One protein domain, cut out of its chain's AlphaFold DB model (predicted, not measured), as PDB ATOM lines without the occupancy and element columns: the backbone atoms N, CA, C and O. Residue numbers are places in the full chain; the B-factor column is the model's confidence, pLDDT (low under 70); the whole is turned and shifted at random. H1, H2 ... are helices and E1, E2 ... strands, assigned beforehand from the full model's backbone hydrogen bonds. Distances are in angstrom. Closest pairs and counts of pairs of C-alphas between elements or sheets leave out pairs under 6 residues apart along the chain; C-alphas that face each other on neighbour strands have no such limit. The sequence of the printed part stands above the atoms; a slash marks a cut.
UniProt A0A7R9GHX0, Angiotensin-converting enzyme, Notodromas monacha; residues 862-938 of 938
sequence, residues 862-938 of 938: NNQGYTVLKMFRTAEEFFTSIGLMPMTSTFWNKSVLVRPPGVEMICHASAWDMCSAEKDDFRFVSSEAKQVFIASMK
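Overview. This is residues 862 to 938 of the 938 residues of the protein "Angiotensin-converting enzyme" of Notodromas monacha (UniProt A0A7R9GHX0). A small two-strand hairpin, E1 and E2, sits near the middle with the short helix H2 close to E2, while the longer helices H1 and H3 lie toward opposite ends of the longest axis. Between H2 and E1, residues 895 to 910 make a wide loop that swings out and comes back. The printed part has 77 residues, with H1, H2, E1, E2 and H3 in that order; the sheet E1 - E2 is antiparallel. The class is mostly helix, though under half of the residues are in named elements. The whole is flat, 43 by 33 by 17 A, and only just loose, close to compact, with a radius of gyration of the C-alphas of 14.0 A.

Along the chain. H1, residues 868 to 881, begins at C-alpha 868 (38.107, -32.436, 0.942) and is 20.0 A long. H2 is residues 889 to 894, 8.4 A. E1 is residues 911 to 913, 7.2 A, and E2 residues 922 to 924, 7.3 A. H3, residues 927 to 936, is 14.4 A long and ends at C-alpha 936 (59.024, -16.325, 11.009).

Arrangement. H1 is apart from H2, E1, E2 and H3. The closest C-alphas of H2 and E2, those of Phe 891 and Arg 923, are 4.7 A apart. E1 and E2 form a hairpin, antiparallel at 156 degrees; N 912 and O 923 are within hydrogen-bond range at 2.9 A. The closest C-alphas of E1 and H3, those of Trp 912 and Lys 930, are 7.8 A apart. H2 and H3 are apart. In H1, H2 and H3 every O i to N i+4 pair is within hydrogen-bond range.

Size, cuts and confidence. The two C-alphas farthest apart, those of Asn 863 and Lys 938, are 46.5 A apart. The printed part has no cut and ends at the chain's last residue. The link from H2 to E1 is long and that from E2 to H3 is tight. The mean pLDDT of the printed part is 73.4; residues 882 to 884, 902 to 910, 914 to 920 and 926 to 938 are under 70.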
ATOM      1  N   ASN A 862      30.576 -39.639  -0.450       87.06
ATOM      2  CA  ASN A 862      31.523 -40.749  -0.584       87.06
ATOM      3  C   ASN A 862      31.320 -41.516  -1.901       87.06
ATOM      4  O   ASN A 862      32.276 -41.719  -2.648       87.06
ATOM      5  N   ASN A 863      30.075 -41.875  -2.232       88.62
ATOM      6  CA  ASN A 863      29.732 -42.582  -3.471       88.62
ATOM      7  C   ASN A 863      30.036 -41.750  -4.728       88.62
ATOM      8  O   ASN A 863      30.380 -42.301  -5.771       88.62
ATOM      9  N   GLN A 864      29.949 -40.421  -4.633       90.31
ATOM     10  CA  GLN A 864      30.318 -39.487  -5.702       90.31
ATOM     11  C   GLN A 864      31.818 -39.136  -5.727       90.31
ATOM     12  O   GLN A 864      32.237 -38.278  -6.513       90.31
ATOM     13  N   GLY A 865      32.630 -39.756  -4.864       90.94
ATOM     14  CA  GLY A 865      34.071 -39.526  -4.787       90.94
ATOM     15  C   GLY A 865      34.445 -38.093  -4.397       90.94
ATOM     16  O   GLY A 865      35.417 -37.548  -4.926       90.94
ATOM     17  N   TYR A 866      33.665 -37.438  -3.530       90.94
ATOM     18  CA  TYR A 866      34.019 -36.112  -3.021       90.94
ATOM     19  C   TYR A 866      35.297 -36.167  -2.182       90.94
ATOM     20  O   TYR A 866      35.390 -36.894  -1.199       90.94
ATOM     21  N   THR A 867      36.283 -35.356  -2.562       91.62
ATOM     22  CA  THR A 867      37.484 -35.104  -1.760       91.62
ATOM     23  C   THR A 867      37.299 -33.844  -0.919       91.62
ATOM     24  O   THR A 867      36.470 -32.995  -1.252       91.62
ATOM     25  N   VAL A 868      38.117 -33.666   0.126       86.38
ATOM     26  CA  VAL A 868      38.107 -32.436   0.942       86.38
ATOM     27  C   VAL A 868      38.271 -31.194   0.061       86.38
ATOM     28  O   VAL A 868      37.492 -30.253   0.168       86.38
ATOM     29  N   LEU A 869      39.203 -31.216  -0.897       88.19
ATOM     30  CA  LEU A 869      39.388 -30.103  -1.831       88.19
ATOM     31  C   LEU A 869      38.130 -29.829  -2.669       88.19
ATOM     32  O   LEU A 869      37.763 -28.671  -2.858       88.19
ATOM     33  N   LYS A 870      37.448 -30.879  -3.143       91.25
ATOM     34  CA  LYS A 870      36.200 -30.733  -3.903       91.25
ATOM     35  C   LYS A 870      35.095 -30.106  -3.051       91.25
ATOM     36  O   LYS A 870      34.364 -29.270  -3.562       91.25
ATOM     37  N   MET A 871      35.012 -30.437  -1.760       90.19
ATOM     38  CA  MET A 871      34.054 -29.802  -0.844       90.19
ATOM     39  C   MET A 871      34.288 -28.289  -0.734       90.19
ATOM     40  O   MET A 871      33.347 -27.514  -0.891       90.19
ATOM     41  N   PHE A 872      35.540 -27.860  -0.536       90.38
ATOM     42  CA  PHE A 872      35.879 -26.432  -0.481       90.38
ATOM     43  C   PHE A 872      35.645 -25.724  -1.824       90.38
ATOM     44  O   PHE A 872      35.181 -24.585  -1.840       90.38
ATOM     45  N   ARG A 873      35.909 -26.387  -2.956       90.75
ATOM     46  CA  ARG A 873      35.625 -25.834  -4.292       90.75
ATOM     47  C   ARG A 873      34.132 -25.676  -4.551       90.75
ATOM     48  O   ARG A 873      33.723 -24.629  -5.023       90.75
ATOM     49  N   THR A 874      33.312 -26.649  -4.163       91.81
ATOM     50  CA  THR A 874      31.849 -26.521  -4.248       91.81
ATOM     51  C   THR A 874      31.322 -25.378  -3.367       91.81
ATOM     52  O   THR A 874      30.374 -24.697  -3.751       91.81
ATOM     53  N   ALA A 875      31.952 -25.102  -2.218       87.81
ATOM     54  CA  ALA A 875      31.620 -23.927  -1.410       87.81
ATOM     55  C   ALA A 875      32.004 -22.607  -2.112       87.81
ATOM     56  O   ALA A 875      31.194 -21.686  -2.160       87.81
ATOM     57  N   GLU A 876      33.198 -22.517  -2.710       91.25
ATOM     58  CA  GLU A 876      33.603 -21.363  -3.534       91.25
ATOM     59  C   GLU A 876      32.667 -21.160  -4.735       91.25
ATOM     60  O   GLU A 876      32.270 -20.034  -5.016       91.25
ATOM     61  N   GLU A 877      32.271 -22.232  -5.425       90.94
ATOM     62  CA  GLU A 877      31.296 -22.191  -6.522       90.94
ATOM     63  C   GLU A 877      29.965 -21.600  -6.057       90.94
ATOM     64  O   GLU A 877      29.400 -20.750  -6.739       90.94
ATOM     65  N   PHE A 878      29.486 -21.977  -4.868       82.94
ATOM     66  CA  PHE A 878      28.307 -21.352  -4.279       82.94
ATOM     67  C   PHE A 878      28.522 -19.850  -4.046       82.94
ATOM     68  O   PHE A 878      27.747 -19.045  -4.558       82.94
ATOM     69  N   PHE A 879      29.590 -19.452  -3.349       73.00
ATOM     70  CA  PHE A 879      29.848 -18.039  -3.044       73.00
ATOM     71  C   PHE A 879      30.054 -17.187  -4.308       73.00
ATOM     72  O   PHE A 879      29.533 -16.079  -4.416       73.00
ATOM     73  N   THR A 880      30.739 -17.723  -5.310       82.75
ATOM     74  CA  THR A 880      30.936 -17.044  -6.597       82.75
ATOM     75  C   THR A 880      29.663 -17.013  -7.439       82.75
ATOM     76  O   THR A 880      29.404 -16.013  -8.109       82.75
ATOM     77  N   SER A 881      28.806 -18.039  -7.358       73.38
ATOM     78  CA  SER A 881      27.505 -18.058  -8.048       73.38
ATOM     79  C   SER A 881      26.546 -16.971  -7.556       73.38
ATOM     80  O   SER A 881      25.653 -16.556  -8.296       73.38
ATOM     81  N   ILE A 882      26.762 -16.475  -6.335       64.62
ATOM     82  CA  ILE A 882      25.993 -15.383  -5.727       64.62
ATOM     83  C   ILE A 882      26.731 -14.035  -5.816       64.62
ATOM     84  O   ILE A 882      26.300 -13.051  -5.223       64.62
ATOM     85  N   GLY A 883      27.822 -13.978  -6.592       63.50
ATOM     86  CA  GLY A 883      28.553 -12.754  -6.920       63.50
ATOM     87  C   GLY A 883      29.660 -12.357  -5.941       63.50
ATOM     88  O   GLY A 883      30.193 -11.255  -6.075       63.50
ATOM     89  N   LEU A 884      30.025 -13.211  -4.976       64.62
ATOM     90  CA  LEU A 884      31.178 -12.971  -4.098       64.62
ATOM     91  C   LEU A 884      32.497 -13.297  -4.812       64.62
ATOM     92  O   LEU A 884      32.532 -14.029  -5.802       64.62
ATOM     93  N   MET A 885      33.600 -12.730  -4.315       75.38
ATOM     94  CA  MET A 885      34.920 -12.932  -4.917       75.38
ATOM     95  C   MET A 885      35.368 -14.399  -4.788       75.38
ATOM     96  O   MET A 885      35.135 -15.011  -3.742       75.38
ATOM     97  N   PRO A 886      36.025 -14.966  -5.819       87.94
ATOM     98  CA  PRO A 886      36.647 -16.280  -5.702       87.94
ATOM     99  C   PRO A 886      37.765 -16.253  -4.653       87.94
ATOM    100  O   PRO A 886      38.357 -15.205  -4.385       87.94
ATOM    101  N   MET A 887      38.076 -17.414  -4.080       89.12
ATOM    102  CA  MET A 887      39.202 -17.548  -3.164       89.12
ATOM    103  C   MET A 887      40.516 -17.335  -3.921       89.12
ATOM    104  O   MET A 887      40.679 -17.714  -5.086       89.12
ATOM    105  N   THR A 888      41.483 -16.734  -3.241       89.50
ATOM    106  CA  THR A 888      42.764 -16.350  -3.832       89.50
ATOM    107  C   THR A 888      43.651 -17.565  -4.108       89.50
ATOM    108  O   THR A 888      43.469 -18.658  -3.568       89.50
ATOM    109  N   SER A 889      44.659 -17.398  -4.964       84.44
ATOM    110  CA  SER A 889      45.644 -18.459  -5.222       84.44
ATOM    111  C   SER A 889      46.422 -18.840  -3.956       84.44
ATOM    112  O   SER A 889      46.723 -20.015  -3.739       84.44
ATOM    113  N   THR A 890      46.702 -17.862  -3.097       81.69
ATOM    114  CA  THR A 890      47.325 -18.035  -1.781       81.69
ATOM    115  C   THR A 890      46.458 -18.884  -0.854       81.69
ATOM    116  O   THR A 890      46.988 -19.811  -0.239       81.69
ATOM    117  N   PHE A 891      45.137 -18.675  -0.842       87.56
ATOM    118  CA  PHE A 891      44.203 -19.524  -0.103       87.56
ATOM    119  C   PHE A 891      44.337 -20.991  -0.510       87.56
ATOM    120  O   PHE A 891      44.549 -21.850   0.346       87.56
ATOM    121  N   TRP A 892      44.282 -21.295  -1.807       89.69
ATOM    122  CA  TRP A 892      44.334 -22.683  -2.276       89.69
ATOM    123  C   TRP A 892      45.684 -23.359  -2.044       89.69
ATOM    124  O   TRP A 892      45.725 -24.552  -1.750       89.69
ATOM    125  N   ASN A 893      46.776 -22.607  -2.163       84.12
ATOM    126  CA  ASN A 893      48.125 -23.166  -2.096       84.12
ATOM    127  C   ASN A 893      48.674 -23.266  -0.668       84.12
ATOM    128  O   ASN A 893      49.552 -24.091  -0.420       84.12
ATOM    129  N   LYS A 894      48.215 -22.407   0.250       83.38
ATOM    130  CA  LYS A 894      48.828 -22.242   1.578       83.38
ATOM    131  C   LYS A 894      47.888 -22.550   2.749       83.38
ATOM    132  O   LYS A 894      48.341 -22.526   3.893       83.38
ATOM    133  N   SER A 895      46.610 -22.833   2.498       84.69
ATOM    134  CA  SER A 895      45.678 -23.281   3.542       84.69
ATOM    135  C   SER A 895      45.902 -24.744   3.920       84.69
ATOM    136  O   SER A 895      46.212 -25.584   3.076       84.69
ATOM    137  N   VAL A 896      45.667 -25.071   5.188       83.25
ATOM    138  CA  VAL A 896      45.673 -26.443   5.699       83.25
ATOM    139  C   VAL A 896      44.232 -26.944   5.736       83.25
ATOM    140  O   VAL A 896      43.521 -26.783   6.722       83.25
ATOM    141  N   LEU A 897      43.789 -27.541   4.625       83.56
ATOM    142  CA  LEU A 897      42.437 -28.108   4.502       83.56
ATOM    143  C   LEU A 897      42.350 -29.550   5.032       83.56
ATOM    144  O   LEU A 897      41.268 -30.031   5.351       83.56
ATOM    145  N   VAL A 898      43.490 -30.244   5.118       80.81
ATOM    146  CA  VAL A 898      43.618 -31.612   5.640       80.81
ATOM    147  C   VAL A 898      44.790 -31.652   6.610       80.81
ATOM    148  O   VAL A 898      45.855 -31.113   6.304       80.81
ATOM    149  N   ARG A 899      44.616 -32.315   7.759       76.25
ATOM    150  CA  ARG A 899      45.691 -32.509   8.739       76.25
ATOM    151  C   ARG A 899      46.856 -33.284   8.099       76.25
ATOM    152  O   ARG A 899      46.642 -34.411   7.646       76.25
ATOM    153  N   PRO A 900      48.083 -32.734   8.076       76.75
ATOM    154  CA  PRO A 900      49.236 -33.453   7.552       76.75
ATOM    155  C   PRO A 900      49.595 -34.666   8.433       76.75
ATOM    156  O   PRO A 900      49.532 -34.564   9.663       76.75
ATOM    157  N   PRO A 901      50.007 -35.808   7.848       73.19
ATOM    158  CA  PRO A 901      50.444 -36.970   8.619       73.19
ATOM    159  C   PRO A 901      51.607 -36.629   9.560       73.19
ATOM    160  O   PRO A 901      52.587 -36.018   9.141       73.19
ATOM    161  N   GLY A 902      51.510 -37.043  10.825       68.62
ATOM    162  CA  GLY A 902      52.573 -36.849  11.820       68.62
ATOM    163  C   GLY A 902      52.706 -35.426  12.376       68.62
ATOM    164  O   GLY A 902      53.639 -35.179  13.134       68.62
ATOM    165  N   VAL A 903      51.796 -34.504  12.037       66.25
ATOM    166  CA  VAL A 903      51.787 -33.138  12.584       66.25
ATOM    167  C   VAL A 903      50.724 -33.011  13.677       66.25
ATOM    168  O   VAL A 903      49.543 -33.321  13.476       66.25
ATOM    169  N   GLU A 904      51.143 -32.558  14.856       64.44
ATOM    170  CA  GLU A 904      50.256 -32.170  15.954       64.44
ATOM    171  C   GLU A 904      49.788 -30.728  15.742       64.44
ATOM    172  O   GLU A 904      50.600 -29.823  15.570       64.44
ATOM    173  N   MET A 905      48.472 -30.519  15.689       64.19
ATOM    174  CA  MET A 905      47.869 -29.199  15.489       64.19
ATOM    175  C   MET A 905      46.438 -29.163  16.020       64.19
ATOM    176  O   MET A 905      45.777 -30.200  16.106       64.19
ATOM    177  N   ILE A 906      45.947 -27.963  16.331       63.41
ATOM    178  CA  ILE A 906      44.540 -27.737  16.668       63.41
ATOM    179  C   ILE A 906      43.725 -27.719  15.374       63.41
ATOM    180  O   ILE A 906      43.880 -26.832  14.539       63.41
ATOM    181  N   CYS A 907      42.836 -28.698  15.210       62.03
ATOM    182  CA  CYS A 907      41.981 -28.838  14.029       62.03
ATOM    183  C   CYS A 907      40.641 -28.096  14.177       62.03
ATOM    184  O   CYS A 907      39.592 -28.627  13.822       62.03
ATOM    185  N   HIS A 908      40.674 -26.863  14.688       64.81
ATOM    186  CA  HIS A 908      39.506 -25.984  14.698       64.81
ATOM    187  C   HIS A 908      39.505 -25.109  13.440       64.81
ATOM    188  O   HIS A 908      40.519 -24.510  13.087       64.81
ATOM    189  N   ALA A 909      38.360 -25.024  12.765       65.50
ATOM    190  CA  ALA A 909      38.190 -24.183  11.587       65.50
ATOM    191  C   ALA A 909      38.420 -22.699  11.925       65.50
ATOM    192  O   ALA A 909      37.717 -22.138  12.769       65.50
ATOM    193  N   SER A 910      39.374 -22.055  11.253       65.56
ATOM    194  CA  SER A 910      39.604 -20.612  11.341       65.56
ATOM    195  C   SER A 910      40.138 -20.068  10.022       65.56
ATOM    196  O   SER A 910      40.978 -20.696   9.375       65.56
ATOM    197  N   ALA A 911      39.646 -18.895   9.632       75.25
ATOM    198  CA  ALA A 911      40.076 -18.177   8.442       75.25
ATOM    199  C   ALA A 911      40.773 -16.882   8.855       75.25
ATOM    200  O   ALA A 911      40.322 -16.191   9.770       75.25
ATOM    201  N   TRP A 912      41.868 -16.562   8.179       70.06
ATOM    202  CA  TRP A 912      42.729 -15.455   8.551       70.06
ATOM    203  C   TRP A 912      43.166 -14.656   7.333       70.06
ATOM    204  O   TRP A 912      43.610 -15.223   6.337       70.06
ATOM    205  N   ASP A 913      43.120 -13.334   7.466       74.50
ATOM    206  CA  ASP A 913      44.023 -12.450   6.740       74.50
ATOM    207  C   ASP A 913      45.412 -12.570   7.387       74.50
ATOM    208  O   ASP A 913      45.563 -12.425   8.612       74.50
ATOM    209  N   MET A 914      46.406 -12.949   6.578       67.31
ATOM    210  CA  MET A 914      47.789 -13.141   7.017       67.31
ATOM    211  C   MET A 914      48.569 -11.827   7.060       67.31
ATOM    212  O   MET A 914      49.699 -11.814   7.552       67.31
ATOM    213  N   CYS A 915      47.969 -10.743   6.558       61.09
ATOM    214  CA  CYS A 915      48.490  -9.383   6.590       61.09
ATOM    215  C   CYS A 915      49.901  -9.265   6.009       61.09
ATOM    216  O   CYS A 915      50.654  -8.406   6.439       61.09
ATOM    217  N   SER A 916      50.285 -10.155   5.091       56.47
ATOM    218  CA  SER A 916      51.653 -10.254   4.583       56.47
ATOM    219  C   SER A 916      51.974  -9.161   3.553       56.47
ATOM    220  O   SER A 916      51.080  -8.508   3.018       56.47
ATOM    221  N   ALA A 917      53.257  -8.997   3.211       51.12
ATOM    222  CA  ALA A 917      53.666  -8.143   2.090       51.12
ATOM    223  C   ALA A 917      53.105  -8.620   0.728       51.12
ATOM    224  O   ALA A 917      53.063  -7.846  -0.230       51.12
ATOM    225  N   GLU A 918      52.671  -9.882   0.637       56.53
ATOM    226  CA  GLU A 918      51.948 -10.431  -0.508       56.53
ATOM    227  C   GLU A 918      50.475  -9.993  -0.418       56.53
ATOM    228  O   GLU A 918      49.759 -10.382   0.511       56.53
ATOM    229  N   LYS A 919      50.028  -9.153  -1.367       57.94
ATOM    230  CA  LYS A 919      48.619  -8.735  -1.477       57.94
ATOM    231  C   LYS A 919      47.722  -9.978  -1.585       57.94
ATOM    232  O   LYS A 919      48.066 -10.930  -2.280       57.94
ATOM    233  N   ASP A 920      46.575  -9.938  -0.907       66.44
ATOM    234  CA  ASP A 920      45.526 -10.966  -0.944       66.44
ATOM    235  C   ASP A 920      45.895 -12.338  -0.320       66.44
ATOM    236  O   ASP A 920      45.405 -13.392  -0.741       66.44
ATOM    237  N   ASP A 921      46.763 -12.364   0.702       76.50
ATOM    238  CA  ASP A 921      47.150 -13.587   1.428       76.50
ATOM    239  C   ASP A 921      46.148 -13.978   2.534       76.50
ATOM    240  O   ASP A 921      46.364 -13.734   3.723       76.50
ATOM    241  N   PHE A 922      45.051 -14.620   2.131       83.12
ATOM    242  CA  PHE A 922      44.020 -15.160   3.026       83.12
ATOM    243  C   PHE A 922      44.139 -16.678   3.133       83.12
ATOM    244  O   PHE A 922      44.284 -17.358   2.119       83.12
ATOM    245  N   ARG A 923      44.065 -17.241   4.343       82.75
ATOM    246  CA  ARG A 923      44.293 -18.681   4.557       82.75
ATOM    247  C   ARG A 923      43.347 -19.305   5.574       82.75
ATOM    248  O   ARG A 923      42.918 -18.659   6.527       82.75
ATOM    249  N   PHE A 924      43.100 -20.599   5.400       78.38
ATOM    250  CA  PHE A 924      42.477 -21.478   6.386       78.38
ATOM    251  C   PHE A 924      43.576 -22.237   7.139       78.38
ATOM    252  O   PHE A 924      44.135 -23.208   6.631       78.38
ATOM    253  N   VAL A 925      43.959 -21.742   8.314       71.44
ATOM    254  CA  VAL A 925      45.039 -22.293   9.153       71.44
ATOM    255  C   VAL A 925      44.679 -22.117  10.624       71.44
ATOM    256  O   VAL A 925      43.891 -21.228  10.948       71.44
ATOM    257  N   SER A 926      45.247 -22.938  11.513       63.81
ATOM    258  CA  SER A 926      45.035 -22.772  12.958       63.81
ATOM    259  C   SER A 926      45.644 -21.454  13.460       63.81
ATOM    260  O   SER A 926      46.556 -20.896  12.835       63.81
ATOM    261  N   SER A 927      45.153 -20.953  14.594       60.06
ATOM    262  CA  SER A 927      45.698 -19.772  15.279       60.06
ATOM    263  C   SER A 927      47.211 -19.874  15.507       60.06
ATOM    264  O   SER A 927      47.942 -18.917  15.258       60.06
ATOM    265  N   GLU A 928      47.697 -21.051  15.896       58.44
ATOM    266  CA  GLU A 928      49.110 -21.321  16.190       58.44
ATOM    267  C   GLU A 928      49.949 -21.289  14.908       58.44
ATOM    268  O   GLU A 928      51.023 -20.692  14.871       58.44
ATOM    269  N   ALA A 929      49.439 -21.876  13.820       58.94
ATOM    270  CA  ALA A 929      50.105 -21.850  12.520       58.94
ATOM    271  C   ALA A 929      50.211 -20.419  11.963       58.94
ATOM    272  O   ALA A 929      51.232 -20.065  11.366       58.94
ATOM    273  N   LYS A 930      49.199 -19.570  12.207       58.34
ATOM    274  CA  LYS A 930      49.277 -18.132  11.909       58.34
ATOM    275  C   LYS A 930      50.370 -17.452  12.736       58.34
ATOM    276  O   LYS A 930      51.168 -16.708  12.170       58.34
ATOM    277  N   GLN A 931      50.438 -17.720  14.038       54.72
ATOM    278  CA  GLN A 931      51.441 -17.118  14.922       54.72
ATOM    279  C   GLN A 931      52.875 -17.528  14.562       54.72
ATOM    280  O   GLN A 931      53.743 -16.662  14.484       54.72
ATOM    281  N   VAL A 932      53.123 -18.806  14.254       55.31
ATOM    282  CA  VAL A 932      54.441 -19.292  13.800       55.31
ATOM    283  C   VAL A 932      54.851 -18.631  12.480       55.31
ATOM    284  O   VAL A 932      56.001 -18.225  12.325       55.31
ATOM    285  N   PHE A 933      53.914 -18.465  11.540       53.78
ATOM    286  CA  PHE A 933      54.184 -17.805  10.262       53.78
ATOM    287  C   PHE A 933      54.503 -16.312  10.436       53.78
ATOM    288  O   PHE A 933      55.494 -15.835   9.887       53.78
ATOM    289  N   ILE A 934      53.723 -15.589  11.249       51.03
ATOM    290  CA  ILE A 934      53.984 -14.176  11.572       51.03
ATOM    291  C   ILE A 934      55.332 -14.023  12.293       51.03
ATOM    292  O   ILE A 934      56.100 -13.125  11.958       51.03
ATOM    293  N   ALA A 935      55.654 -14.920  13.229       48.31
ATOM    294  CA  ALA A 935      56.927 -14.913  13.945       48.31
ATOM    295  C   ALA A 935      58.132 -15.207  13.035       48.31
ATOM    296  O   ALA A 935      59.201 -14.663  13.273       48.31
ATOM    297  N   SER A 936      57.965 -16.022  11.988       44.19
ATOM    298  CA  SER A 936      59.024 -16.325  11.009       44.19
ATOM    299  C   SER A 936      59.292 -15.214   9.984       44.19
ATOM    300  O   SER A 936      60.263 -15.303   9.236       44.19
ATOM    301  N   MET A 937      58.416 -14.202   9.914       40.50
ATOM    302  CA  MET A 937      58.562 -13.027   9.041       40.50
ATOM    303  C   MET A 937      59.130 -11.794   9.769       40.50
ATOM    304  O   MET A 937      59.396 -10.789   9.107       40.50
ATOM    305  N   LYS A 938      59.301 -11.868  11.098       35.62
ATOM    306  CA  LYS A 938      60.172 -10.974  11.879       35.62
ATOM    307  C   LYS A 938      61.618 -11.442  11.744       35.62
ATOM    308  O   LYS A 938      62.497 -10.557  11.684       35.62
TER     309      LYS A 938